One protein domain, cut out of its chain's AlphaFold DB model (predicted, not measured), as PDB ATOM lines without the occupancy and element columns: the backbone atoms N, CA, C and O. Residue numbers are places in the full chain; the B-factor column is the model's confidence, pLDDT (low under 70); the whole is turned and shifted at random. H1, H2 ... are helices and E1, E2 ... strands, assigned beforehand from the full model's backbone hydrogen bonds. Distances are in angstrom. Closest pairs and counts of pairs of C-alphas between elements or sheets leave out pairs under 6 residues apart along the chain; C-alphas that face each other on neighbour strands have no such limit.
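Overview. This is residues 3 to 175 of the 176 residues of an uncharacterized protein of Nocardioides sp (UniProt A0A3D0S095). A compact body is built round a small parallel pair of strands, E4 and E5, with H3 and H4 over one side of the pair and H5 over the other. H5 joins H1 and H6 in a bundle of three helices side by side, while the hairpin E1-E2, with H2 packed on it mainly through E1, forms another part of the body. The printed part has 173 residues, with six named helices and five named strands in the order E1 E2 H1 E3 H2 H3 E4 H4 E5 H5 H6, and its class is mixed, helices and strands. The radius of gyration of the C-alphas is 15.5 A, and they span 42 by 40 by 27 A, a rounded outline.

Along the chain. Start at C-alpha 109, at (182.645, 270.933, 297.891), where E4 begins; it covers residues 109 to 112. E5 covers residues 135 to 138, and H4, residues 121 to 128, lies between them in the chain. H3, the longest helix by residues, runs from residue 91 to 104 over 19.6 A. H5 covers residues 148 to 158, 15.3 A, and H6 runs 17.7 A from residue 161 to C-alpha 173 at (185.747, 243.116, 288.980). Earlier, find E1 from C-alpha 25 at (199.642, 247.969, 302.576) to 29, E2 at residues 32 to 36, H1 at 38 to 49, 16.2 A, E3 at 55 to 57 and H2 at 66 to 74.

Arrangement. E4 and E5 are parallel neighbours at 8 degrees, with N 136 and O 109 2.8 A apart, within hydrogen-bond range. E4, H4 and E5 form a strand-helix-strand unit, two parallel neighbour strands with a helix between, and its crossover is right-handed. The closest C-alphas of H3 and E4, Val 102 and Leu 109, are 6.3 A apart; those of E5 and H5, Leu 136 and Phe 157, are 7.2 A apart. H3 and H4 touch, about perpendicular at 75 degrees, closest at C-alphas 100 and 128, 5.8 A. H5 and H6 are a helical hairpin at a shallow tilt of 25 degrees, and the C-alphas of Ala 155 and Cys 164 come closest, at 5.5 A. H6 also touches H1, closest at C-alphas 171 and 39, 6.9 A. E1 and E2 are an antiparallel hairpin, with N 34 and O 27 2.8 A apart, within hydrogen-bond range. C-alphas 29 of E1 and 70 of H2 are their closest, 6.1 A. E3 pairs with no named strand. Every O i to N i+4 pair is within hydrogen-bond range in H1, H2, H4, H5 and H6; in H3 it is 9 of 10.

Size, cuts and confidence. The C-alphas of His 88 and Val 175 are the two farthest apart, 47.5 A. The printed part has no cut, and H2 to H3 is a long link of 16 residues. Mean pLDDT of the printed part is 91.2, but residues 160 to 175 are under 70.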
ATOM      1  N   LEU A   3     188.340 268.145 298.958       98.81
ATOM      2  CA  LEU A   3     189.330 268.329 300.012       98.81
ATOM      3  C   LEU A   3     189.556 267.003 300.743       98.81
ATOM      4  O   LEU A   3     188.655 266.519 301.434       98.81
ATOM      5  N   LEU A   4     190.732 266.415 300.542       98.75
ATOM      6  CA  LEU A   4     191.078 265.078 301.010       98.75
ATOM      7  C   LEU A   4     192.120 265.145 302.129       98.75
ATOM      8  O   LEU A   4     193.254 265.571 301.896       98.75
ATOM      9  N   ASP A   5     191.736 264.721 303.329       98.62
ATOM     10  CA  ASP A   5     192.681 264.462 304.413       98.62
ATOM     11  C   ASP A   5     193.331 263.068 304.298       98.62
ATOM     12  O   ASP A   5     192.894 262.218 303.520       98.62
ATOM     13  N   VAL A   6     194.393 262.841 305.074       98.44
ATOM     14  CA  VAL A   6     195.188 261.609 305.090       98.44
ATOM     15  C   VAL A   6     194.894 260.781 306.331       98.44
ATOM     16  O   VAL A   6     194.412 259.656 306.199       98.44
ATOM     17  N   ASP A   7     195.210 261.287 307.521       97.88
ATOM     18  CA  ASP A   7     195.080 260.517 308.757       97.88
ATOM     19  C   ASP A   7     193.610 260.257 309.076       97.88
ATOM     20  O   ASP A   7     192.751 261.077 308.795       97.88
ATOM     21  N   GLY A   8     193.288 259.029 309.483       97.62
ATOM     22  CA  GLY A   8     191.911 258.590 309.719       97.62
ATOM     23  C   GLY A   8     191.011 258.483 308.473       97.62
ATOM     24  O   GLY A   8     189.937 257.877 308.552       97.62
ATOM     25  N   VAL A   9     191.454 258.979 307.313       98.44
ATOM     26  CA  VAL A   9     190.722 258.986 306.036       98.44
ATOM     27  C   VAL A   9     191.318 257.989 305.041       98.44
ATOM     28  O   VAL A   9     190.639 257.045 304.630       98.44
ATOM     29  N   ILE A  10     192.589 258.168 304.684       98.25
ATOM     30  CA  ILE A  10     193.375 257.258 303.842       98.25
ATOM     31  C   ILE A  10     194.251 256.357 304.714       98.25
ATOM     32  O   ILE A  10     194.234 255.134 304.554       98.25
ATOM     33  N   ASN A  11     194.994 256.962 305.644       98.25
ATOM     34  CA  ASN A  11     195.791 256.264 306.639       98.25
ATOM     35  C   ASN A  11     194.886 255.760 307.769       98.25
ATOM     36  O   ASN A  11     194.361 256.530 308.571       98.25
ATOM     37  N   MET A  12     194.700 254.445 307.850       96.88
ATOM     38  CA  MET A  12     193.860 253.821 308.866       96.88
ATOM     39  C   MET A  12     194.612 253.604 310.183       96.88
ATOM     40  O   MET A  12     195.501 252.751 310.291       96.88
ATOM     41  N   ILE A  13     194.151 254.288 311.229       94.12
ATOM     42  CA  ILE A  13     194.745 254.252 312.568       94.12
ATOM     43  C   ILE A  13     194.338 252.970 313.318       94.12
ATOM     44  O   ILE A  13     193.186 252.532 313.315       94.12
ATOM     45  N   GLY A  14     195.287 252.324 313.995       92.06
ATOM     46  CA  GLY A  14     195.039 251.096 314.758       92.06
ATOM     47  C   GLY A  14     195.207 249.822 313.925       92.06
ATOM     48  O   GLY A  14     196.164 249.705 313.165       92.06
ATOM     49  N   SER A  15     194.324 248.828 314.103       91.06
ATOM     50  CA  SER A  15     194.523 247.460 313.577       91.06
ATOM     51  C   SER A  15     193.365 246.888 312.755       91.06
ATOM     52  O   SER A  15     193.492 245.790 312.212       91.06
ATOM     53  N   LYS A  16     192.239 247.606 312.625       93.25
ATOM     54  CA  LYS A  16     191.095 247.108 311.847       93.25
ATOM     55  C   LYS A  16     191.443 247.025 310.358       93.25
ATOM     56  O   LYS A  16     192.300 247.762 309.861       93.25
ATOM     57  N   GLN A  17     190.778 246.097 309.674       91.38
ATOM     58  CA  GLN A  17     190.858 245.954 308.225       91.38
ATOM     59  C   GLN A  17     190.018 247.021 307.525       91.38
ATOM     60  O   GLN A  17     188.975 247.451 308.038       91.38
ATOM     61  N   SER A  18     190.486 247.410 306.340       92.25
ATOM     62  CA  SER A  18     189.738 248.258 305.424       92.25
ATOM     63  C   SER A  18     188.420 247.592 305.013       92.25
ATOM     64  O   SER A  18     188.258 246.375 305.105       92.25
ATOM     65  N   ARG A  19     187.455 248.405 304.574       93.88
ATOM     66  CA  ARG A  19     186.223 247.914 303.933       93.88
ATOM     67  C   ARG A  19     186.399 247.671 302.431       93.88
ATOM     68  O   ARG A  19     185.464 247.192 301.800       93.88
ATOM     69  N   TRP A  20     187.546 248.043 301.877       94.75
ATOM     70  CA  TRP A  20     187.919 247.745 300.501       94.75
ATOM     71  C   TRP A  20     188.385 246.291 300.358       94.75
ATOM     72  O   TRP A  20     188.912 245.735 301.327       94.75
ATOM     73  N   PRO A  21     188.208 245.675 299.177       89.50
ATOM     74  CA  PRO A  21     188.756 244.357 298.901       89.50
ATOM     75  C   PRO A  21     190.291 244.381 298.857       89.50
ATOM     76  O   PRO A  21     190.919 245.420 298.647       89.50
ATOM     77  N   GLY A  22     190.887 243.200 299.025       90.31
ATOM     78  CA  GLY A  22     192.330 243.001 298.914       90.31
ATOM     79  C   GLY A  22     193.132 243.320 300.185       90.31
ATOM     80  O   GLY A  22     192.590 243.748 301.209       90.31
ATOM     81  N   PRO A  23     194.449 243.045 300.160       93.06
ATOM     82  CA  PRO A  23     195.317 243.261 301.306       93.06
ATOM     83  C   PRO A  23     195.619 244.748 301.509       93.06
ATOM     84  O   PRO A  23     195.945 245.477 300.572       93.06
ATOM     85  N   MET A  24     195.616 245.179 302.770       95.94
ATOM     86  CA  MET A  24     196.154 246.486 303.136       95.94
ATOM     87  C   MET A  24     197.677 246.522 302.969       95.94
ATOM     88  O   MET A  24     198.371 245.540 303.252       95.94
ATOM     89  N   ARG A  25     198.204 247.683 302.590       97.75
ATOM     90  CA  ARG A  25     199.642 247.969 302.576       97.75
ATOM     91  C   ARG A  25     200.051 248.722 303.833       97.75
ATOM     92  O   ARG A  25     199.218 249.319 304.520       97.75
ATOM     93  N   ARG A  26     201.342 248.637 304.150       97.75
ATOM     94  CA  ARG A  26     201.979 249.387 305.231       97.75
ATOM     95  C   ARG A  26     203.325 249.920 304.762       97.75
ATOM     96  O   ARG A  26     204.035 249.195 304.069       97.75
ATOM     97  N   ALA A  27     203.671 251.126 305.181       97.88
ATOM     98  CA  ALA A  27     204.971 251.741 304.943       97.88
ATOM     99  C   ALA A  27     205.291 252.722 306.074       97.88
ATOM    100  O   ALA A  27     204.386 253.155 306.785       97.88
ATOM    101  N   ASP A  28     206.565 253.062 306.235       97.38
ATOM    102  CA  ASP A  28     206.966 254.236 307.007       97.38
ATOM    103  C   ASP A  28     207.063 255.428 306.052       97.38
ATOM    104  O   ASP A  28     207.710 255.329 305.007       97.38
ATOM    105  N   VAL A  29     206.400 256.530 306.390       96.69
ATOM    106  CA  VAL A  29     206.497 257.786 305.647       96.69
ATOM    107  C   VAL A  29     206.881 258.871 306.635       96.69
ATOM    108  O   VAL A  29     206.145 259.156 307.576       96.69
ATOM    109  N   CYS A  30     208.044 259.482 306.421       94.88
ATOM    110  CA  CYS A  30     208.577 260.527 307.297       94.88
ATOM    111  C   CYS A  30     208.639 260.121 308.788       94.88
ATOM    112  O   CYS A  30     208.466 260.974 309.655       94.88
ATOM    113  N   GLY A  31     208.895 258.842 309.098       94.75
ATOM    114  CA  GLY A  31     208.983 258.330 310.468       94.75
ATOM    115  C   GLY A  31     207.644 257.925 311.093       94.75
ATOM    116  O   GLY A  31     207.608 257.617 312.286       94.75
ATOM    117  N   TYR A  32     206.549 257.942 310.325       95.19
ATOM    118  CA  TYR A  32     205.230 257.527 310.792       95.19
ATOM    119  C   TYR A  32     204.748 256.272 310.056       95.19
ATOM    120  O   TYR A  32     204.801 256.217 308.822       95.19
ATOM    121  N   PRO A  33     204.215 255.268 310.777       96.56
ATOM    122  CA  PRO A  33     203.653 254.082 310.155       96.56
ATOM    123  C   PRO A  33     202.307 254.405 309.502       96.56
ATOM    124  O   PRO A  33     201.326 254.715 310.179       96.56
ATOM    125  N   ILE A  34     202.245 254.250 308.185       97.94
ATOM    126  CA  ILE A  34     201.044 254.450 307.379       97.94
ATOM    127  C   ILE A  34     200.455 253.102 306.983       97.94
ATOM    128  O   ILE A  34     201.176 252.177 306.600       97.94
ATOM    129  N   ARG A  35     199.129 252.975 307.066       97.94
ATOM    130  CA  ARG A  35     198.374 251.794 306.635       97.94
ATOM    131  C   ARG A  35     197.243 252.212 305.712       97.94
ATOM    132  O   ARG A  35     196.388 252.979 306.129       97.94
ATOM    133  N   TRP A  36     197.169 251.647 304.514       98.25
ATOM    134  CA  TRP A  36     196.132 252.025 303.552       98.25
ATOM    135  C   TRP A  36     195.631 250.837 302.737       98.25
ATOM    136  O   TRP A  36     196.232 249.760 302.721       98.25
ATOM    137  N   SER A  37     194.504 251.042 302.059       97.50
ATOM    138  CA  SER A  37     194.036 250.155 300.997       97.50
ATOM    139  C   SER A  37     194.490 250.702 299.642       97.50
ATOM    140  O   SER A  37     194.108 251.828 299.322       97.50
ATOM    141  N   PRO A  38     195.236 249.941 298.820       97.62
ATOM    142  CA  PRO A  38     195.533 250.341 297.444       97.62
ATOM    143  C   PRO A  38     194.272 250.631 296.624       97.62
ATOM    144  O   PRO A  38     194.212 251.645 295.946       97.62
ATOM    145  N   ALA A  39     193.214 249.833 296.794       96.50
ATOM    146  CA  ALA A  39     191.957 250.040 296.076       96.50
ATOM    147  C   ALA A  39     191.285 251.389 296.405       96.50
ATOM    148  O   ALA A  39     190.616 251.969 295.554       96.50
ATOM    149  N   LEU A  40     191.486 251.924 297.619       97.19
ATOM    150  CA  LEU A  40     191.029 253.279 297.956       97.19
ATOM    151  C   LEU A  40     191.813 254.338 297.171       97.19
ATOM    152  O   LEU A  40     191.215 255.273 296.644       97.19
ATOM    153  N   VAL A  41     193.136 254.186 297.096       98.06
ATOM    154  CA  VAL A  41     194.020 255.093 296.348       98.06
ATOM    155  C   VAL A  41     193.644 255.089 294.868       98.06
ATOM    156  O   VAL A  41     193.409 256.152 294.296       98.06
ATOM    157  N   ASP A  42     193.472 253.904 294.281       96.81
ATOM    158  CA  ASP A  42     193.076 253.742 292.880       96.81
ATOM    159  C   ASP A  42     191.718 254.387 292.586       96.81
ATOM    160  O   ASP A  42     191.557 255.069 291.568       96.81
ATOM    161  N   ALA A  43     190.746 254.234 293.491       95.38
ATOM    162  CA  ALA A  43     189.431 254.850 293.351       95.38
ATOM    163  C   ALA A  43     189.508 256.386 293.371       95.38
ATOM    164  O   ALA A  43     188.916 257.043 292.512       95.38
ATOM    165  N   VAL A  44     190.266 256.969 294.307       96.81
ATOM    166  CA  VAL A  44     190.456 258.427 294.399       96.81
ATOM    167  C   VAL A  44     191.183 258.966 293.166       96.81
ATOM    168  O   VAL A  44     190.708 259.923 292.551       96.81
ATOM    169  N   ASN A  45     192.286 258.330 292.761       97.38
ATOM    170  CA  ASN A  45     193.015 258.692 291.546       97.38
ATOM    171  C   ASN A  45     192.102 258.651 290.322       97.38
ATOM    172  O   ASN A  45     192.142 259.537 289.474       97.38
ATOM    173  N   THR A  46     191.232 257.647 290.229       94.44
ATOM    174  CA  THR A  46     190.346 257.527 289.074       94.44
ATOM    175  C   THR A  46     189.277 258.620 289.039       94.44
ATOM    176  O   THR A  46     189.022 259.168 287.968       94.44
ATOM    177  N   VAL A  47     188.720 259.012 290.191       92.69
ATOM    178  CA  VAL A  47     187.834 260.189 290.289       92.69
ATOM    179  C   VAL A  47     188.558 261.474 289.874       92.69
ATOM    180  O   VAL A  47     187.953 262.343 289.247       92.69
ATOM    181  N   HIS A  48     189.847 261.602 290.203       94.38
ATOM    182  CA  HIS A  48     190.642 262.750 289.783       94.38
ATOM    183  C   HIS A  48     190.896 262.758 288.270       94.38
ATOM    184  O   HIS A  48     190.573 263.733 287.589       94.38
ATOM    185  N   ARG A  49     191.423 261.654 287.725       93.44
ATOM    186  CA  ARG A  49     191.778 261.516 286.304       93.44
ATOM    187  C   ARG A  49     190.584 261.617 285.365       93.44
ATOM    188  O   ARG A  49     190.750 262.068 284.237       93.44
ATOM    189  N   SER A  50     189.393 261.216 285.806       89.81
ATOM    190  CA  SER A  50     188.177 261.357 284.999       89.81
ATOM    191  C   SER A  50     187.749 262.816 284.810       89.81
ATOM    192  O   SER A  50     186.873 263.093 283.995       89.81
ATOM    193  N   GLY A  51     188.327 263.756 285.567       90.31
ATOM    194  CA  GLY A  51     187.930 265.163 285.557       90.31
ATOM    195  C   GLY A  51     186.606 265.435 286.278       90.31
ATOM    196  O   GLY A  51     186.195 266.591 286.364       90.31
ATOM    197  N   MET A  52     185.957 264.408 286.846       88.50
ATOM    198  CA  MET A  52     184.711 264.556 287.612       88.50
ATOM    199  C   MET A  52     184.907 265.441 288.841       88.50
ATOM    200  O   MET A  52     184.018 266.203 289.227       88.50
ATOM    201  N   CYS A  53     186.077 265.345 289.477       93.19
ATOM    202  CA  CYS A  53     186.421 266.199 290.595       93.19
ATOM    203  C   CYS A  53     187.918 266.495 290.647       93.19
ATOM    204  O   CYS A  53     188.765 265.608 290.631       93.19
ATOM    205  N   GLU A  54     188.247 267.770 290.805       97.06
ATOM    206  CA  GLU A  54     189.584 268.177 291.215       97.06
ATOM    207  C   GLU A  54     189.785 267.834 292.696       97.06
ATOM    208  O   GLU A  54     189.097 268.399 293.559       97.06
ATOM    209  N   VAL A  55     190.701 266.906 292.971       98.44
ATOM    210  CA  VAL A  55     191.089 266.480 294.319       98.44
ATOM    211  C   VAL A  55     192.266 267.339 294.773       98.44
ATOM    212  O   VAL A  55     193.168 267.626 293.989       98.44
ATOM    213  N   ARG A  56     192.239 267.780 296.031       98.56
ATOM    214  CA  ARG A  56     193.306 268.558 296.659       98.56
ATOM    215  C   ARG A  56     193.601 268.043 298.057       98.56
ATOM    216  O   ARG A  56     192.681 267.715 298.808       98.56
ATOM    217  N   TRP A  57     194.876 268.058 298.433       98.56
ATOM    218  CA  TRP A  57     195.312 267.695 299.776       98.56
ATOM    219  C   TRP A  57     194.858 268.737 300.794       98.56
ATOM    220  O   TRP A  57     195.280 269.894 300.749       98.56
ATOM    221  N   ALA A  58     194.018 268.320 301.734       98.12
ATOM    222  CA  ALA A  58     193.593 269.113 302.876       98.12
ATOM    223  C   ALA A  58     194.008 268.395 304.163       98.12
ATOM    224  O   ALA A  58     193.173 267.911 304.914       98.12
ATOM    225  N   THR A  59     195.320 268.312 304.390       97.44
ATOM    226  CA  THR A  59     195.919 267.453 305.419       97.44
ATOM    227  C   THR A  59     197.001 268.171 306.224       97.44
ATOM    228  O   THR A  59     197.448 269.243 305.833       97.44
ATOM    229  N   THR A  60     197.419 267.609 307.354       95.50
ATOM    230  CA  THR A  60     198.533 268.120 308.173       95.50
ATOM    231  C   THR A  60     199.906 267.882 307.529       95.50
ATOM    232  O   THR A  60     200.865 268.578 307.841       95.50
ATOM    233  N   TRP A  61     199.992 266.976 306.550       96.00
ATOM    234  CA  TRP A  61     201.217 266.605 305.826       96.00
ATOM    235  C   TRP A  61     201.718 267.645 304.808       96.00
ATOM    236  O   TRP A  61     202.724 267.419 304.138       96.00
ATOM    237  N   ILE A  62     201.033 268.779 304.648       92.75
ATOM    238  CA  ILE A  62     201.326 269.766 303.591       92.75
ATOM    239  C   ILE A  62     202.651 270.527 303.773       92.75
ATOM    240  O   ILE A  62     203.079 271.237 302.867       92.75
ATOM    241  N   GLU A  63     203.301 270.417 304.932       86.81
ATOM    242  CA  GLU A  63     204.558 271.113 305.211       86.81
ATOM    243  C   GLU A  63     205.786 270.288 304.786       86.81
ATOM    244  O   GLU A  63     205.793 269.057 304.818       86.81
ATOM    245  N   GLY A  64     206.863 270.974 304.382       82.94
ATOM    246  CA  GLY A  64     208.184 270.358 304.191       82.94
ATOM    247  C   GLY A  64     208.265 269.243 303.134       82.94
ATOM    248  O   GLY A  64     209.133 268.372 303.236       82.94
ATOM    249  N   GLY A  65     207.354 269.228 302.152       87.38
ATOM    250  CA  GLY A  65     207.292 268.195 301.105       87.38
ATOM    251  C   GLY A  65     206.922 266.802 301.629       87.38
ATOM    252  O   GLY A  65     207.230 265.794 300.992       87.38
ATOM    253  N   ALA A  66     206.327 266.706 302.824       94.50
ATOM    254  CA  ALA A  66     205.919 265.423 303.391       94.50
ATOM    255  C   ALA A  66     204.742 264.811 302.612       94.50
ATOM    256  O   ALA A  66     204.727 263.601 302.393       94.50
ATOM    257  N   VAL A  67     203.812 265.640 302.126       96.19
ATOM    258  CA  VAL A  67     202.675 265.190 301.311       96.19
ATOM    259  C   VAL A  67     203.103 264.581 299.974       96.19
ATOM    260  O   VAL A  67     202.519 263.586 299.563       96.19
ATOM    261  N   ASP A  68     204.161 265.093 299.337       95.50
ATOM    262  CA  ASP A  68     204.658 264.547 298.067       95.50
ATOM    263  C   ASP A  68     205.243 263.144 298.268       95.50
ATOM    264  O   ASP A  68     204.902 262.206 297.550       95.50
ATOM    265  N   ARG A  69     206.056 262.968 299.319       96.44
ATOM    266  CA  ARG A  69     206.599 261.655 299.712       96.44
ATOM    267  C   ARG A  69     205.499 260.667 300.090       96.44
ATOM    268  O   ARG A  69     205.602 259.478 299.785       96.44
ATOM    269  N   LEU A  70     204.454 261.149 300.760       97.81
ATOM    270  CA  LEU A  70     203.285 260.345 301.093       97.81
ATOM    271  C   LEU A  70     202.536 259.912 299.831       97.81
ATOM    272  O   LEU A  70     202.262 258.726 299.674       97.81
ATOM    273  N   ALA A  71     202.248 260.845 298.923       97.94
ATOM    274  CA  ALA A  71     201.567 260.565 297.668       97.94
ATOM    275  C   ALA A  71     202.335 259.527 296.836       97.94
ATOM    276  O   ALA A  71     201.753 258.516 296.443       97.94
ATOM    277  N   GLU A  72     203.649 259.710 296.674       97.62
ATOM    278  CA  GLU A  72     204.526 258.768 295.970       97.62
ATOM    279  C   GLU A  72     204.501 257.373 296.614       97.62
ATOM    280  O   GLU A  72     204.296 256.373 295.927       97.62
ATOM    281  N   THR A  73     204.642 257.292 297.942       98.12
ATOM    282  CA  THR A  73     204.670 256.004 298.658       98.12
ATOM    283  C   THR A  73     203.341 255.255 298.558       98.12
ATOM    284  O   THR A  73     203.320 254.025 298.454       98.12
ATOM    285  N   LEU A  74     202.221 255.976 298.631       98.00
ATOM    286  CA  LEU A  74     200.887 255.376 298.626       98.00
ATOM    287  C   LEU A  74     200.384 255.063 297.211       98.00
ATOM    288  O   LEU A  74     199.485 254.227 297.084       98.00
ATOM    289  N   GLY A  75     200.974 255.680 296.183       98.19
ATOM    290  CA  GLY A  75     200.594 255.528 294.779       98.19
ATOM    291  C   GLY A  75     199.536 256.529 294.307       98.19
ATOM    292  O   GLY A  75     198.758 256.211 293.409       98.19
ATOM    293  N   PHE A  76     199.454 257.711 294.919       98.44
ATOM    294  CA  PHE A  76     198.568 258.776 294.450       98.44
ATOM    295  C   PHE A  76     199.146 259.505 293.237       98.44
ATOM    296  O   PHE A  76     200.356 259.700 293.127       98.44
ATOM    297  N   ASP A  77     198.250 259.961 292.364       97.44
ATOM    298  CA  ASP A  77     198.577 260.963 291.358       97.44
ATOM    299  C   ASP A  77     198.905 262.308 292.040       97.44
ATOM    300  O   ASP A  77     198.678 262.513 293.238       97.44
ATOM    301  N   TYR A  78     199.444 263.257 291.274       96.19
ATOM    302  CA  TYR A  78     199.726 264.587 291.804       96.19
ATOM    303  C   TYR A  78     198.429 265.340 292.126       96.19
ATOM    304  O   TYR A  78     197.635 265.613 291.226       96.19
ATOM    305  N   PHE A  79     198.262 265.749 293.386       97.81
ATOM    306  CA  PHE A  79     197.211 266.672 293.816       97.81
ATOM    307  C   PHE A  79     197.831 267.936 294.415       97.81
ATOM    308  O   PHE A  79     198.746 267.869 295.234       97.81
ATOM    309  N   GLU A  80     197.286 269.099 294.065       96.75
ATOM    310  CA  GLU A  80     197.672 270.353 294.715       96.75
ATOM    311  C   GLU A  80     197.226 270.376 296.183       96.75
ATOM    312  O   GLU A  80     196.182 269.834 296.555       96.75
ATOM    313  N   THR A  81     197.962 271.093 297.030       97.25
ATOM    314  CA  THR A  81     197.487 271.430 298.375       97.25
ATOM    315  C   THR A  81     196.314 272.404 298.294       97.25
ATOM    316  O   THR A  81     196.347 273.383 297.544       97.25
ATOM    317  N   ALA A  82     195.276 272.188 299.096       96.81
ATOM    318  CA  ALA A  82     194.105 273.063 299.111       96.81
ATOM    319  C   ALA A  82     194.347 274.402 299.819       96.81
ATOM    320  O   ALA A  82     193.566 275.339 299.653       96.81
ATOM    321  N   TYR A  83     195.418 274.496 300.604       94.50
ATOM    322  CA  TYR A  83     195.780 275.698 301.331       94.50
ATOM    323  C   TYR A  83     197.283 275.762 301.590       94.50
ATOM    324  O   TYR A  83     197.964 274.745 301.690       94.50
ATOM    325  N   THR A  84     197.775 276.986 301.763       90.31
ATOM    326  CA  THR A  84     199.001 277.267 302.513       90.31
ATOM    327  C   THR A  84     198.591 277.674 303.928       90.31
ATOM    328  O   THR A  84     197.606 278.407 304.097       90.31
ATOM    329  N   ARG A  85     199.307 277.175 304.940       88.62
ATOM    330  CA  ARG A  85     199.058 277.516 306.346       88.62
ATOM    331  C   ARG A  85     199.735 278.839 306.694       88.62
ATOM    332  O   ARG A  85     200.883 279.069 306.309       88.62
ATOM    333  N   PHE A  86     199.041 279.710 307.422       84.56
ATOM    334  CA  PHE A  86     199.679 280.904 307.981       84.56
ATOM    335  C   PHE A  86     200.545 280.542 309.204       84.56
ATOM    336  O   PHE A  86     200.214 279.590 309.907       84.56
ATOM    337  N   PRO A  87     201.618 281.295 309.527       80.38
ATOM    338  CA  PRO A  87     202.568 280.919 310.585       80.38
ATOM    339  C   PRO A  87     201.954 280.570 311.955       80.38
ATOM    340  O   PRO A  87     202.483 279.714 312.661       80.38
ATOM    341  N   HIS A  88     200.830 281.194 312.320       85.75
ATOM    342  CA  HIS A  88     200.157 281.019 313.617       85.75
ATOM    343  C   HIS A  88     198.835 280.249 313.545       85.75
ATOM    344  O   HIS A  88     198.199 280.040 314.569       85.75
ATOM    345  N   GLU A  89     198.406 279.860 312.349       89.94
ATOM    346  CA  GLU A  89     197.132 279.178 312.140       89.94
ATOM    347  C   GLU A  89     197.296 277.690 312.435       89.94
ATOM    348  O   GLU A  89     198.238 277.071 311.943       89.94
ATOM    349  N   VAL A  90     196.403 277.092 313.218       92.69
ATOM    350  CA  VAL A  90     196.425 275.633 313.408       92.69
ATOM    351  C   VAL A  90     195.842 274.929 312.179       92.69
ATOM    352  O   VAL A  90     195.056 275.507 311.431       92.69
ATOM    353  N   HIS A  91     196.226 273.676 311.931       92.75
ATOM    354  CA  HIS A  91     195.801 272.963 310.717       92.75
ATOM    355  C   HIS A  91     194.277 272.886 310.559       92.75
ATOM    356  O   HIS A  91     193.784 273.037 309.443       92.75
ATOM    357  N   ASP A  92     193.537 272.720 311.651       95.69
ATOM    358  CA  ASP A  92     192.075 272.637 311.630       95.69
ATOM    359  C   ASP A  92     191.442 273.919 311.080       95.69
ATOM    360  O   ASP A  92     190.604 273.864 310.179       95.69
ATOM    361  N   GLU A  93     191.903 275.079 311.551       95.94
ATOM    362  CA  GLU A  93     191.464 276.391 311.062       95.94
ATOM    363  C   GLU A  93     191.785 276.558 309.574       95.94
ATOM    364  O   GLU A  93     190.939 277.002 308.794       95.94
ATOM    365  N   ALA A  94     192.978 276.128 309.156       96.62
ATOM    366  CA  ALA A  94     193.404 276.202 307.765       96.62
ATOM    367  C   ALA A  94     192.547 275.311 306.844       96.62
ATOM    368  O   ALA A  94     192.133 275.746 305.763       96.62
ATOM    369  N   LYS A  95     192.220 274.089 307.287       98.00
ATOM    370  CA  LYS A  95     191.325 273.159 306.582       98.00
ATOM    371  C   LYS A  95     189.897 273.709 306.500       98.00
ATOM    372  O   LYS A  95     189.313 273.724 305.415       98.00
ATOM    373  N   MET A  96     189.350 274.230 307.603       98.06
ATOM    374  CA  MET A  96     188.029 274.877 307.627       98.06
ATOM    375  C   MET A  96     187.980 276.080 306.678       98.06
ATOM    376  O   MET A  96     187.052 276.208 305.876       98.06
ATOM    377  N   ARG A  97     189.008 276.933 306.697       97.62
ATOM    378  CA  ARG A  97     189.138 278.071 305.780       97.62
ATOM    379  C   ARG A  97     189.203 277.622 304.322       97.62
ATOM    380  O   ARG A  97     188.586 278.263 303.470       97.62
ATOM    381  N   ALA A  98     189.916 276.536 304.022       98.19
ATOM    382  CA  ALA A  98     189.950 275.962 302.681       98.19
ATOM    383  C   ALA A  98     188.548 275.519 302.232       98.19
ATOM    384  O   ALA A  98     188.116 275.892 301.141       98.19
ATOM    385  N   ALA A  99     187.804 274.812 303.089       98.56
ATOM    386  CA  ALA A  99     186.435 274.374 302.812       98.56
ATOM    387  C   ALA A  99     185.493 275.554 302.522       98.56
ATOM    388  O   ALA A  99     184.824 275.578 301.485       98.56
ATOM    389  N   VAL A 100     185.510 276.583 303.377       98.50
ATOM    390  CA  VAL A 100     184.739 277.821 303.173       98.50
ATOM    391  C   VAL A 100     185.131 278.502 301.863       98.50
ATOM    392  O   VAL A 100     184.267 278.953 301.109       98.50
ATOM    393  N   ARG A 101     186.431 278.551 301.540       98.31
ATOM    394  CA  ARG A 101     186.918 279.198 300.317       98.31
ATOM    395  C   ARG A 101     186.394 278.523 299.054       98.31
ATOM    396  O   ARG A 101     186.053 279.248 298.123       98.31
ATOM    397  N   VAL A 102     186.305 277.189 299.016       98.38
ATOM    398  CA  VAL A 102     185.739 276.452 297.867       98.38
ATOM    399  C   VAL A 102     184.329 276.948 297.548       98.38
ATOM    400  O   VAL A 102     184.032 277.266 296.395       98.38
ATOM    401  N   LEU A 103     183.485 277.069 298.575       98.25
ATOM    402  CA  LEU A 103     182.104 277.524 298.428       98.25
ATOM    403  C   LEU A 103     182.026 279.017 298.091       98.25
ATOM    404  O   LEU A 103     181.243 279.412 297.227       98.25
ATOM    405  N   ALA A 104     182.876 279.841 298.708       97.56
ATOM    406  CA  ALA A 104     182.930 281.280 298.457       97.56
ATOM    407  C   ALA A 104     183.301 281.626 297.003       97.56
ATOM    408  O   ALA A 104     182.844 282.639 296.481       97.56
ATOM    409  N   VAL A 105     184.089 280.781 296.324       97.19
ATOM    410  CA  VAL A 105     184.391 280.932 294.885       97.19
ATOM    411  C   VAL A 105     183.363 280.244 293.975       97.19
ATOM    412  O   VAL A 105     183.608 280.070 292.784       97.19
ATOM    413  N   GLY A 106     182.217 279.829 294.522       96.12
ATOM    414  CA  GLY A 106     181.097 279.267 293.769       96.12
ATOM    415  C   GLY A 106     181.266 277.807 293.343       96.12
ATOM    416  O   GLY A 106     180.477 277.321 292.536       96.12
ATOM    417  N   ARG A 107     182.270 277.084 293.858       96.62
ATOM    418  CA  ARG A 107     182.483 275.666 293.526       96.62
ATOM    419  C   ARG A 107     181.755 274.759 294.515       96.62
ATOM    420  O   ARG A 107     181.638 275.076 295.691       96.62
ATOM    421  N   ARG A 108     181.326 273.583 294.043       97.38
ATOM    422  CA  ARG A 108     180.813 272.512 294.912       97.38
ATOM    423  C   ARG A 108     181.954 271.854 295.692       97.38
ATOM    424  O   ARG A 108     183.044 271.651 295.138       97.38
ATOM    425  N   LEU A 109     181.686 271.490 296.942       98.62
ATOM    426  CA  LEU A 109     182.645 270.933 297.891       98.62
ATOM    427  C   LEU A 109     182.336 269.464 298.204       98.62
ATOM    428  O   LEU A 109     181.223 269.129 298.585       98.62
ATOM    429  N   VAL A 110     183.345 268.605 298.117       98.69
ATOM    430  CA  VAL A 110     183.407 267.334 298.846       98.69
ATOM    431  C   VAL A 110     184.511 267.496 299.886       98.69
ATOM    432  O   VAL A 110     185.611 267.910 299.530       98.69
ATOM    433  N   TRP A 111     184.251 267.217 301.157       98.81
ATOM    434  CA  TRP A 111     185.264 267.311 302.209       98.81
ATOM    435  C   TRP A 111     185.281 266.042 303.050       98.81
ATOM    436  O   TRP A 111     184.274 265.676 303.660       98.81
ATOM    437  N   THR A 112     186.423 265.360 303.054       98.75
ATOM    438  CA  THR A 112     186.622 264.117 303.797       98.75
ATOM    439  C   THR A 112     187.748 264.289 304.802       98.75
ATOM    440  O   THR A 112     188.899 264.465 304.404       98.75
ATOM    441  N   ASP A 113     187.393 264.237 306.078       98.62
ATOM    442  CA  ASP A 113     188.282 264.435 307.222       98.62
ATOM    443  C   ASP A 113     187.637 263.740 308.426       98.62
ATOM    444  O   ASP A 113     186.424 263.865 308.622       98.62
ATOM    445  N   ASP A 114     188.390 262.949 309.186       97.75
ATOM    446  CA  ASP A 114     187.858 262.192 310.321       97.75
ATOM    447  C   ASP A 114     187.762 263.029 311.608       97.75
ATOM    448  O   ASP A 114     187.041 262.634 312.535       97.75
ATOM    449  N   GLU A 115     188.432 264.186 311.663       96.56
ATOM    450  CA  GLU A 115     188.553 265.032 312.851       96.56
ATOM    451  C   GLU A 115     187.901 266.418 312.698       96.56
ATOM    452  O   GLU A 115     187.150 266.862 313.575       96.56
ATOM    453  N   VAL A 116     188.127 267.093 311.576       97.62
ATOM    454  CA  VAL A 116     187.864 268.530 311.416       97.62
ATOM    455  C   VAL A 116     186.481 268.821 310.831       97.62
ATOM    456  O   VAL A 116     185.873 269.842 311.152       97.62
ATOM    457  N   VAL A 117     185.923 267.915 310.019       97.56
ATOM    458  CA  VAL A 117     184.543 268.039 309.506       97.56
ATOM    459  C   VAL A 117     183.557 268.127 310.682       97.56
ATOM    460  O   VAL A 117     183.467 267.160 311.438       97.56
ATOM    461  N   PRO A 118     182.760 269.203 310.850       96.62
ATOM    462  CA  PRO A 118     181.917 269.353 312.037       96.62
ATOM    463  C   PRO A 118     180.923 268.198 312.239       96.62
ATOM    464  O   PRO A 118     180.322 267.699 311.282       96.62
ATOM    465  N   LEU A 119     180.736 267.773 313.495       94.69
ATOM    466  CA  LEU A 119     179.916 266.605 313.850       94.69
ATOM    467  C   LEU A 119     178.421 266.844 313.630       94.69
ATOM    468  O   LEU A 119     177.719 265.970 313.109       94.69
ATOM    469  N   THR A 120     177.923 268.021 314.007       96.56
ATOM    470  CA  THR A 120     176.492 268.323 313.936       96.56
ATOM    471  C   THR A 120     176.121 268.983 312.612       96.56
ATOM    472  O   THR A 120     176.928 269.657 311.972       96.56
ATOM    473  N   ALA A 121     174.871 268.794 312.183       95.06
ATOM    474  CA  ALA A 121     174.352 269.486 311.007       95.06
ATOM    475  C   ALA A 121     174.316 271.010 311.212       95.06
ATOM    476  O   ALA A 121     174.601 271.748 310.275       95.06
ATOM    477  N   ALA A 122     174.025 271.471 312.434       97.50
ATOM    478  CA  ALA A 122     174.005 272.891 312.771       97.50
ATOM    479  C   ALA A 122     175.388 273.533 312.608       97.50
ATOM    480  O   ALA A 122     175.492 274.578 311.974       97.50
ATOM    481  N   ASP A 123     176.449 272.876 313.087       97.88
ATOM    482  CA  ASP A 123     177.819 273.389 312.955       97.88
ATOM    483  C   ASP A 123     178.296 273.365 311.500       97.88
ATOM    484  O   ASP A 123     178.958 274.298 311.047       97.88
ATOM    485  N   ARG A 124     177.920 272.331 310.731       98.06
ATOM    486  CA  ARG A 124     178.193 272.301 309.285       98.06
ATOM    487  C   ARG A 124     177.511 273.457 308.569       98.06
ATOM    488  O   ARG A 124     178.163 274.114 307.770       98.06
ATOM    489  N   VAL A 125     176.248 273.742 308.882       98.06
ATOM    490  CA  VAL A 125     175.522 274.877 308.291       98.06
ATOM    491  C   VAL A 125     176.109 276.216 308.737       98.06
ATOM    492  O   VAL A 125     176.232 277.130 307.926       98.06
ATOM    493  N   ALA A 126     176.514 276.337 310.002       98.19
ATOM    494  CA  ALA A 126     177.165 277.538 310.512       98.19
ATOM    495  C   ALA A 126     178.497 277.819 309.796       98.19
ATOM    496  O   ALA A 126     178.808 278.977 309.521       98.19
ATOM    497  N   LEU A 127     179.262 276.773 309.462       98.31
ATOM    498  CA  LEU A 127     180.546 276.895 308.774       98.31
ATOM    499  C   LEU A 127     180.404 277.046 307.250       98.31
ATOM    500  O   LEU A 127     181.036 277.908 306.649       98.31
ATOM    501  N   LEU A 128     179.612 276.184 306.614       98.31
ATOM    502  CA  LEU A 128     179.553 276.015 305.156       98.31
ATOM    503  C   LEU A 128     178.361 276.741 304.512       98.31
ATOM    504  O   LEU A 128     178.261 276.796 303.287       98.31
ATOM    505  N   GLY A 129     177.469 277.322 305.314       97.56
ATOM    506  CA  GLY A 129     176.208 277.887 304.846       97.56
ATOM    507  C   GLY A 129     175.101 276.831 304.712       97.56
ATOM    508  O   GLY A 129     175.286 275.673 305.096       97.56
ATOM    509  N   PRO A 130     173.917 277.213 304.199       96.50
ATOM    510  CA  PRO A 130     172.775 276.308 304.102       96.50
ATOM    511  C   PRO A 130     173.117 275.049 303.296       96.50
ATOM    512  O   PRO A 130     173.908 275.095 302.355       96.50
ATOM    513  N   ASP A 131     172.499 273.926 303.661       93.38
ATOM    514  CA  ASP A 131     172.582 272.687 302.886       93.38
ATOM    515  C   ASP A 131     171.701 272.806 301.631       93.38
ATOM    516  O   ASP A 131     170.546 272.387 301.596       93.38
ATOM    517  N   ASP A 132     172.239 273.482 300.618       93.38
ATOM    518  CA  ASP A 132     171.616 273.712 299.314       93.38
ATOM    519  C   ASP A 132     172.157 272.752 298.235       93.38
ATOM    520  O   ASP A 132     172.055 273.017 297.035       93.38
ATOM    521  N   GLY A 133     172.763 271.633 298.654       94.44
ATOM    522  CA  GLY A 133     173.364 270.639 297.761       94.44
ATOM    523  C   GLY A 133     174.726 271.042 297.173       94.44
ATOM    524  O   GLY A 133     175.255 270.349 296.290       94.44
ATOM    525  N   ARG A 134     175.332 272.145 297.638       96.38
ATOM    526  CA  ARG A 134     176.676 272.569 297.203       96.38
ATOM    527  C   ARG A 134     177.819 271.936 297.977       96.38
ATOM    528  O   ARG A 134     178.953 272.018 297.501       96.38
ATOM    529  N   TRP A 135     177.564 271.278 299.101       98.25
ATOM    530  CA  TRP A 135     178.599 270.579 299.853       98.25
ATOM    531  C   TRP A 135     178.180 269.164 300.254       98.25
ATOM    532  O   TRP A 135     177.016 268.884 300.516       98.25
ATOM    533  N   LEU A 136     179.165 268.272 300.299       98.25
ATOM    534  CA  LEU A 136     179.100 266.940 300.881       98.25
ATOM    535  C   LEU A 136     180.270 266.805 301.852       98.25
ATOM    536  O   LEU A 136     181.422 267.021 301.477       98.25
ATOM    537  N   THR A 137     179.990 266.398 303.085       98.56
ATOM    538  CA  THR A 137     181.023 266.107 304.082       98.56
ATOM    539  C   THR A 137     180.959 264.647 304.501       98.56
ATOM    540  O   THR A 137     179.872 264.159 304.815       98.56
ATOM    541  N   ILE A 138     182.100 263.965 304.573       98.38
ATOM    542  CA  ILE A 138     182.183 262.594 305.090       98.38
ATOM    543  C   ILE A 138     183.230 262.554 306.193       98.38
ATOM    544  O   ILE A 138     184.378 262.937 305.988       98.38
ATOM    545  N   ARG A 139     182.821 262.040 307.352       97.81
ATOM    546  CA  ARG A 139     183.690 261.828 308.505       97.81
ATOM    547  C   ARG A 139     183.858 260.326 308.737       97.81
ATOM    548  O   ARG A 139     183.023 259.728 309.423       97.81
ATOM    549  N   PRO A 140     184.851 259.675 308.103       96.75
ATOM    550  CA  PRO A 140     185.036 258.242 308.259       96.75
ATOM    551  C   PRO A 140     185.460 257.903 309.690       96.75
ATOM    552  O   PRO A 140     186.004 258.718 310.428       96.75
ATOM    553  N   GLY A 141     185.233 256.656 310.096       95.31
ATOM    554  CA  GLY A 141     185.828 256.171 311.336       95.31
ATOM    555  C   GLY A 141     187.326 255.971 311.133       95.31
ATOM    556  O   GLY A 141     187.697 255.090 310.361       95.31
ATOM    557  N   GLN A 142     188.159 256.686 311.891       95.56
ATOM    558  CA  GLN A 142     189.627 256.695 311.763       95.56
ATOM    559  C   GLN A 142     190.303 255.316 311.664       95.56
ATOM    560  O   GLN A 142     191.314 255.131 310.992       95.56
ATOM    561  N   SER A 143     189.702 254.295 312.289       95.06
ATOM    562  CA  SER A 143     190.215 252.917 312.241       95.06
ATOM    563  C   SER A 143     189.911 252.149 310.956       95.06
ATOM    564  O   SER A 143     190.436 251.056 310.756       95.06
ATOM    565  N   ARG A 144     189.037 252.677 310.102       94.00
ATOM    566  CA  ARG A 144     188.594 252.048 308.854       94.00
ATOM    567  C   ARG A 144     188.855 252.909 307.620       94.00
ATOM    568  O   ARG A 144     188.895 252.326 306.540       94.00
ATOM    569  N   GLY A 145     189.048 254.220 307.777       96.81
ATOM    570  CA  GLY A 145     189.186 255.147 306.655       96.81
ATOM    571  C   GLY A 145     187.919 255.238 305.804       96.81
ATOM    572  O   GLY A 145     186.863 254.714 306.181       96.81
ATOM    573  N   LEU A 146     188.037 255.883 304.643       97.81
ATOM    574  CA  LEU A 146     186.995 255.884 303.618       97.81
ATOM    575  C   LEU A 146     186.781 254.469 303.078       97.81
ATOM    576  O   LEU A 146     187.725 253.765 302.713       97.81
ATOM    577  N   GLY A 147     185.522 254.055 303.005       96.00
ATOM    578  CA  GLY A 147     185.109 252.788 302.416       96.00
ATOM    579  C   GLY A 147     184.435 252.948 301.050       96.00
ATOM    580  O   GLY A 147     184.075 254.055 300.654       96.00
ATOM    581  N   PRO A 148     184.144 251.827 300.366       95.06
ATOM    582  CA  PRO A 148     183.436 251.846 299.082       95.06
ATOM    583  C   PRO A 148     182.088 252.586 299.128       95.06
ATOM    584  O   PRO A 148     181.719 253.279 298.186       95.06
ATOM    585  N   LYS A 149     181.363 252.493 300.253       94.06
ATOM    586  CA  LYS A 149     180.093 253.212 300.446       94.06
ATOM    587  C   LYS A 149     180.269 254.729 300.483       94.06
ATOM    588  O   LYS A 149     179.405 255.434 299.983       94.06
ATOM    589  N   ASP A 150     181.371 255.218 301.047       96.50
ATOM    590  CA  ASP A 150     181.656 256.653 301.093       96.50
ATOM    591  C   ASP A 150     181.936 257.174 299.678       96.50
ATOM    592  O   ASP A 150     181.376 258.187 299.265       96.50
ATOM    593  N   LEU A 151     182.709 256.419 298.890       93.88
ATOM    594  CA  LEU A 151     182.978 256.729 297.483       93.88
ATOM    595  C   LEU A 151     181.704 256.707 296.629       93.88
ATOM    596  O   LEU A 151     181.544 257.570 295.771       93.88
ATOM    597  N   ALA A 152     180.765 255.795 296.896       90.50
ATOM    598  CA  ALA A 152     179.458 255.785 296.234       90.50
ATOM    599  C   ALA A 152     178.625 257.048 296.543       90.50
ATOM    600  O   ALA A 152     177.900 257.549 295.683       90.50
ATOM    601  N   VAL A 153     178.739 257.599 297.756       94.69
ATOM    602  CA  VAL A 153     178.082 258.867 298.113       94.69
ATOM    603  C   VAL A 153     178.762 260.048 297.419       94.69
ATOM    604  O   VAL A 153     178.066 260.899 296.866       94.69
ATOM    605  N   VAL A 154     180.102 260.083 297.381       95.00
ATOM    606  CA  VAL A 154     180.864 261.100 296.629       95.00
ATOM    607  C   VAL A 154     180.464 261.091 295.155       95.00
ATOM    608  O   VAL A 154     180.106 262.125 294.602       95.00
ATOM    609  N   ALA A 155     180.456 259.916 294.543       88.44
ATOM    610  CA  ALA A 155     180.012 259.677 293.179       88.44
ATOM    611  C   ALA A 155     178.617 260.238 292.875       88.44
ATOM    612  O   ALA A 155     178.441 261.018 291.939       88.44
ATOM    613  N   SER A 156     177.634 259.857 293.696       90.38
ATOM    614  CA  SER A 156     176.252 260.317 293.572       90.38
ATOM    615  C   SER A 156     176.161 261.840 293.673       90.38
ATOM    616  O   SER A 156     175.514 262.488 292.852       90.38
ATOM    617  N   PHE A 157     176.894 262.435 294.619       93.88
ATOM    618  CA  PHE A 157     176.963 263.884 294.757       93.88
ATOM    619  C   PHE A 157     177.567 264.560 293.520       93.88
ATOM    620  O   PHE A 157     177.072 265.604 293.095       93.88
ATOM    621  N   LEU A 158     178.602 263.988 292.904       88.38
ATOM    622  CA  LEU A 158     179.232 264.563 291.711       88.38
ATOM    623  C   LEU A 158     178.325 264.531 290.465       88.38
ATOM    624  O   LEU A 158     178.559 265.323 289.557       88.38
ATOM    625  N   GLY A 159     177.243 263.743 290.468       73.25
ATOM    626  CA  GLY A 159     176.180 263.796 289.455       73.25
ATOM    627  C   GLY A 159     176.240 262.713 288.374       73.25
ATOM    628  O   GLY A 159     175.330 262.652 287.557       73.25
ATOM    629  N   ASP A 160     177.232 261.820 288.412       54.81
ATOM    630  CA  ASP A 160     177.360 260.694 287.476       54.81
ATOM    631  C   ASP A 160     177.268 259.357 288.216       54.81
ATOM    632  O   ASP A 160     178.236 258.608 288.381       54.81
ATOM    633  N   GLY A 161     176.050 259.034 288.655       48.78
ATOM    634  CA  GLY A 161     175.749 257.746 289.273       48.78
ATOM    635  C   GLY A 161     176.114 256.538 288.396       48.78
ATOM    636  O   GLY A 161     176.365 255.478 288.952       48.78
ATOM    637  N   SER A 162     176.211 256.667 287.062       51.72
ATOM    638  CA  SER A 162     176.595 255.549 286.177       51.72
ATOM    639  C   SER A 162     178.110 255.411 285.965       51.72
ATOM    640  O   SER A 162     178.613 254.289 285.987       51.72
ATOM    641  N   ALA A 163     178.859 256.515 285.835       51.91
ATOM    642  CA  ALA A 163     180.312 256.466 285.648       51.91
ATOM    643  C   ALA A 163     181.009 255.965 286.916       51.91
ATOM    644  O   ALA A 163     181.897 255.126 286.846       51.91
ATOM    645  N   CYS A 164     180.563 256.399 288.095       47.31
ATOM    646  CA  CYS A 164     181.156 255.929 289.340       47.31
ATOM    647  C   CYS A 164     180.674 254.545 289.793       47.31
ATOM    648  O   CYS A 164     181.439 253.861 290.467       47.31
ATOM    649  N   HIS A 165     179.465 254.104 289.422       50.91
ATOM    650  CA  HIS A 165     179.093 252.695 289.588       50.91
ATOM    651  C   HIS A 165     180.012 251.809 288.751       50.91
ATOM    652  O   HIS A 165     180.583 250.886 289.306       50.91
ATOM    653  N   ALA A 166     180.296 252.173 287.496       56.19
ATOM    654  CA  ALA A 166     181.298 251.475 286.691       56.19
ATOM    655  C   ALA A 166     182.716 251.544 287.296       56.19
ATOM    656  O   ALA A 166     183.472 250.596 287.150       56.19
ATOM    657  N   LEU A 167     183.089 252.616 288.010       55.16
ATOM    658  CA  LEU A 167     184.377 252.705 288.720       55.16
ATOM    659  C   LEU A 167     184.442 251.827 289.978       55.16
ATOM    660  O   LEU A 167     185.489 251.255 290.269       55.16
ATOM    661  N   ILE A 168     183.339 251.715 290.719       55.59
ATOM    662  CA  ILE A 168     183.224 250.826 291.882       55.59
ATOM    663  C   ILE A 168     183.125 249.369 291.415       55.59
ATOM    664  O   ILE A 168     183.781 248.508 291.992       55.59
ATOM    665  N   ASP A 169     182.371 249.101 290.353       55.12
ATOM    666  CA  ASP A 169     182.225 247.786 289.731       55.12
ATOM    667  C   ASP A 169     183.545 247.348 289.085       55.12
ATOM    668  O   ASP A 169     183.994 246.249 289.371       55.12
ATOM    669  N   ALA A 170     184.268 248.222 288.376       52.03
ATOM    670  CA  ALA A 170     185.619 247.931 287.886       52.03
ATOM    671  C   ALA A 170     186.610 247.685 289.035       52.03
ATOM    672  O   ALA A 170     187.397 246.752 288.965       52.03
ATOM    673  N   ALA A 171     186.558 248.445 290.133       46.66
ATOM    674  CA  ALA A 171     187.394 248.159 291.306       46.66
ATOM    675  C   ALA A 171     187.030 246.824 292.000       46.66
ATOM    676  O   ALA A 171     187.875 246.234 292.677       46.66
ATOM    677  N   ASN A 172     185.796 246.337 291.828       44.34
ATOM    678  CA  ASN A 172     185.322 245.049 292.342       44.34
ATOM    679  C   ASN A 172     185.545 243.879 291.356       44.34
ATOM    680  O   ASN A 172     185.721 242.747 291.802       44.34
ATOM    681  N   GLU A 173     185.568 244.124 290.041       43.28
ATOM    682  CA  GLU A 173     185.747 243.116 288.980       43.28
ATOM    683  C   GLU A 173     187.196 242.619 288.858       43.28
ATOM    684  O   GLU A 173     187.428 241.527 288.348       43.28
ATOM    685  N   TRP A 174     188.183 243.335 289.408       39.72
ATOM    686  CA  TRP A 174     189.594 242.906 289.445       39.72
ATOM    687  C   TRP A 174     189.880 241.809 290.495       39.72
ATOM    688  O   TRP A 174     191.035 241.537 290.830       39.72
ATOM    689  N   VAL A 175     188.826 241.194 291.045       37.44
ATOM    690  CA  VAL A 175     188.876 240.167 292.101       37.44
ATOM    691  C   VAL A 175     188.158 238.866 291.681       37.44
ATOM    692  O   VAL A 175     188.027 237.958 292.500       37.44
TER     693      VAL A 175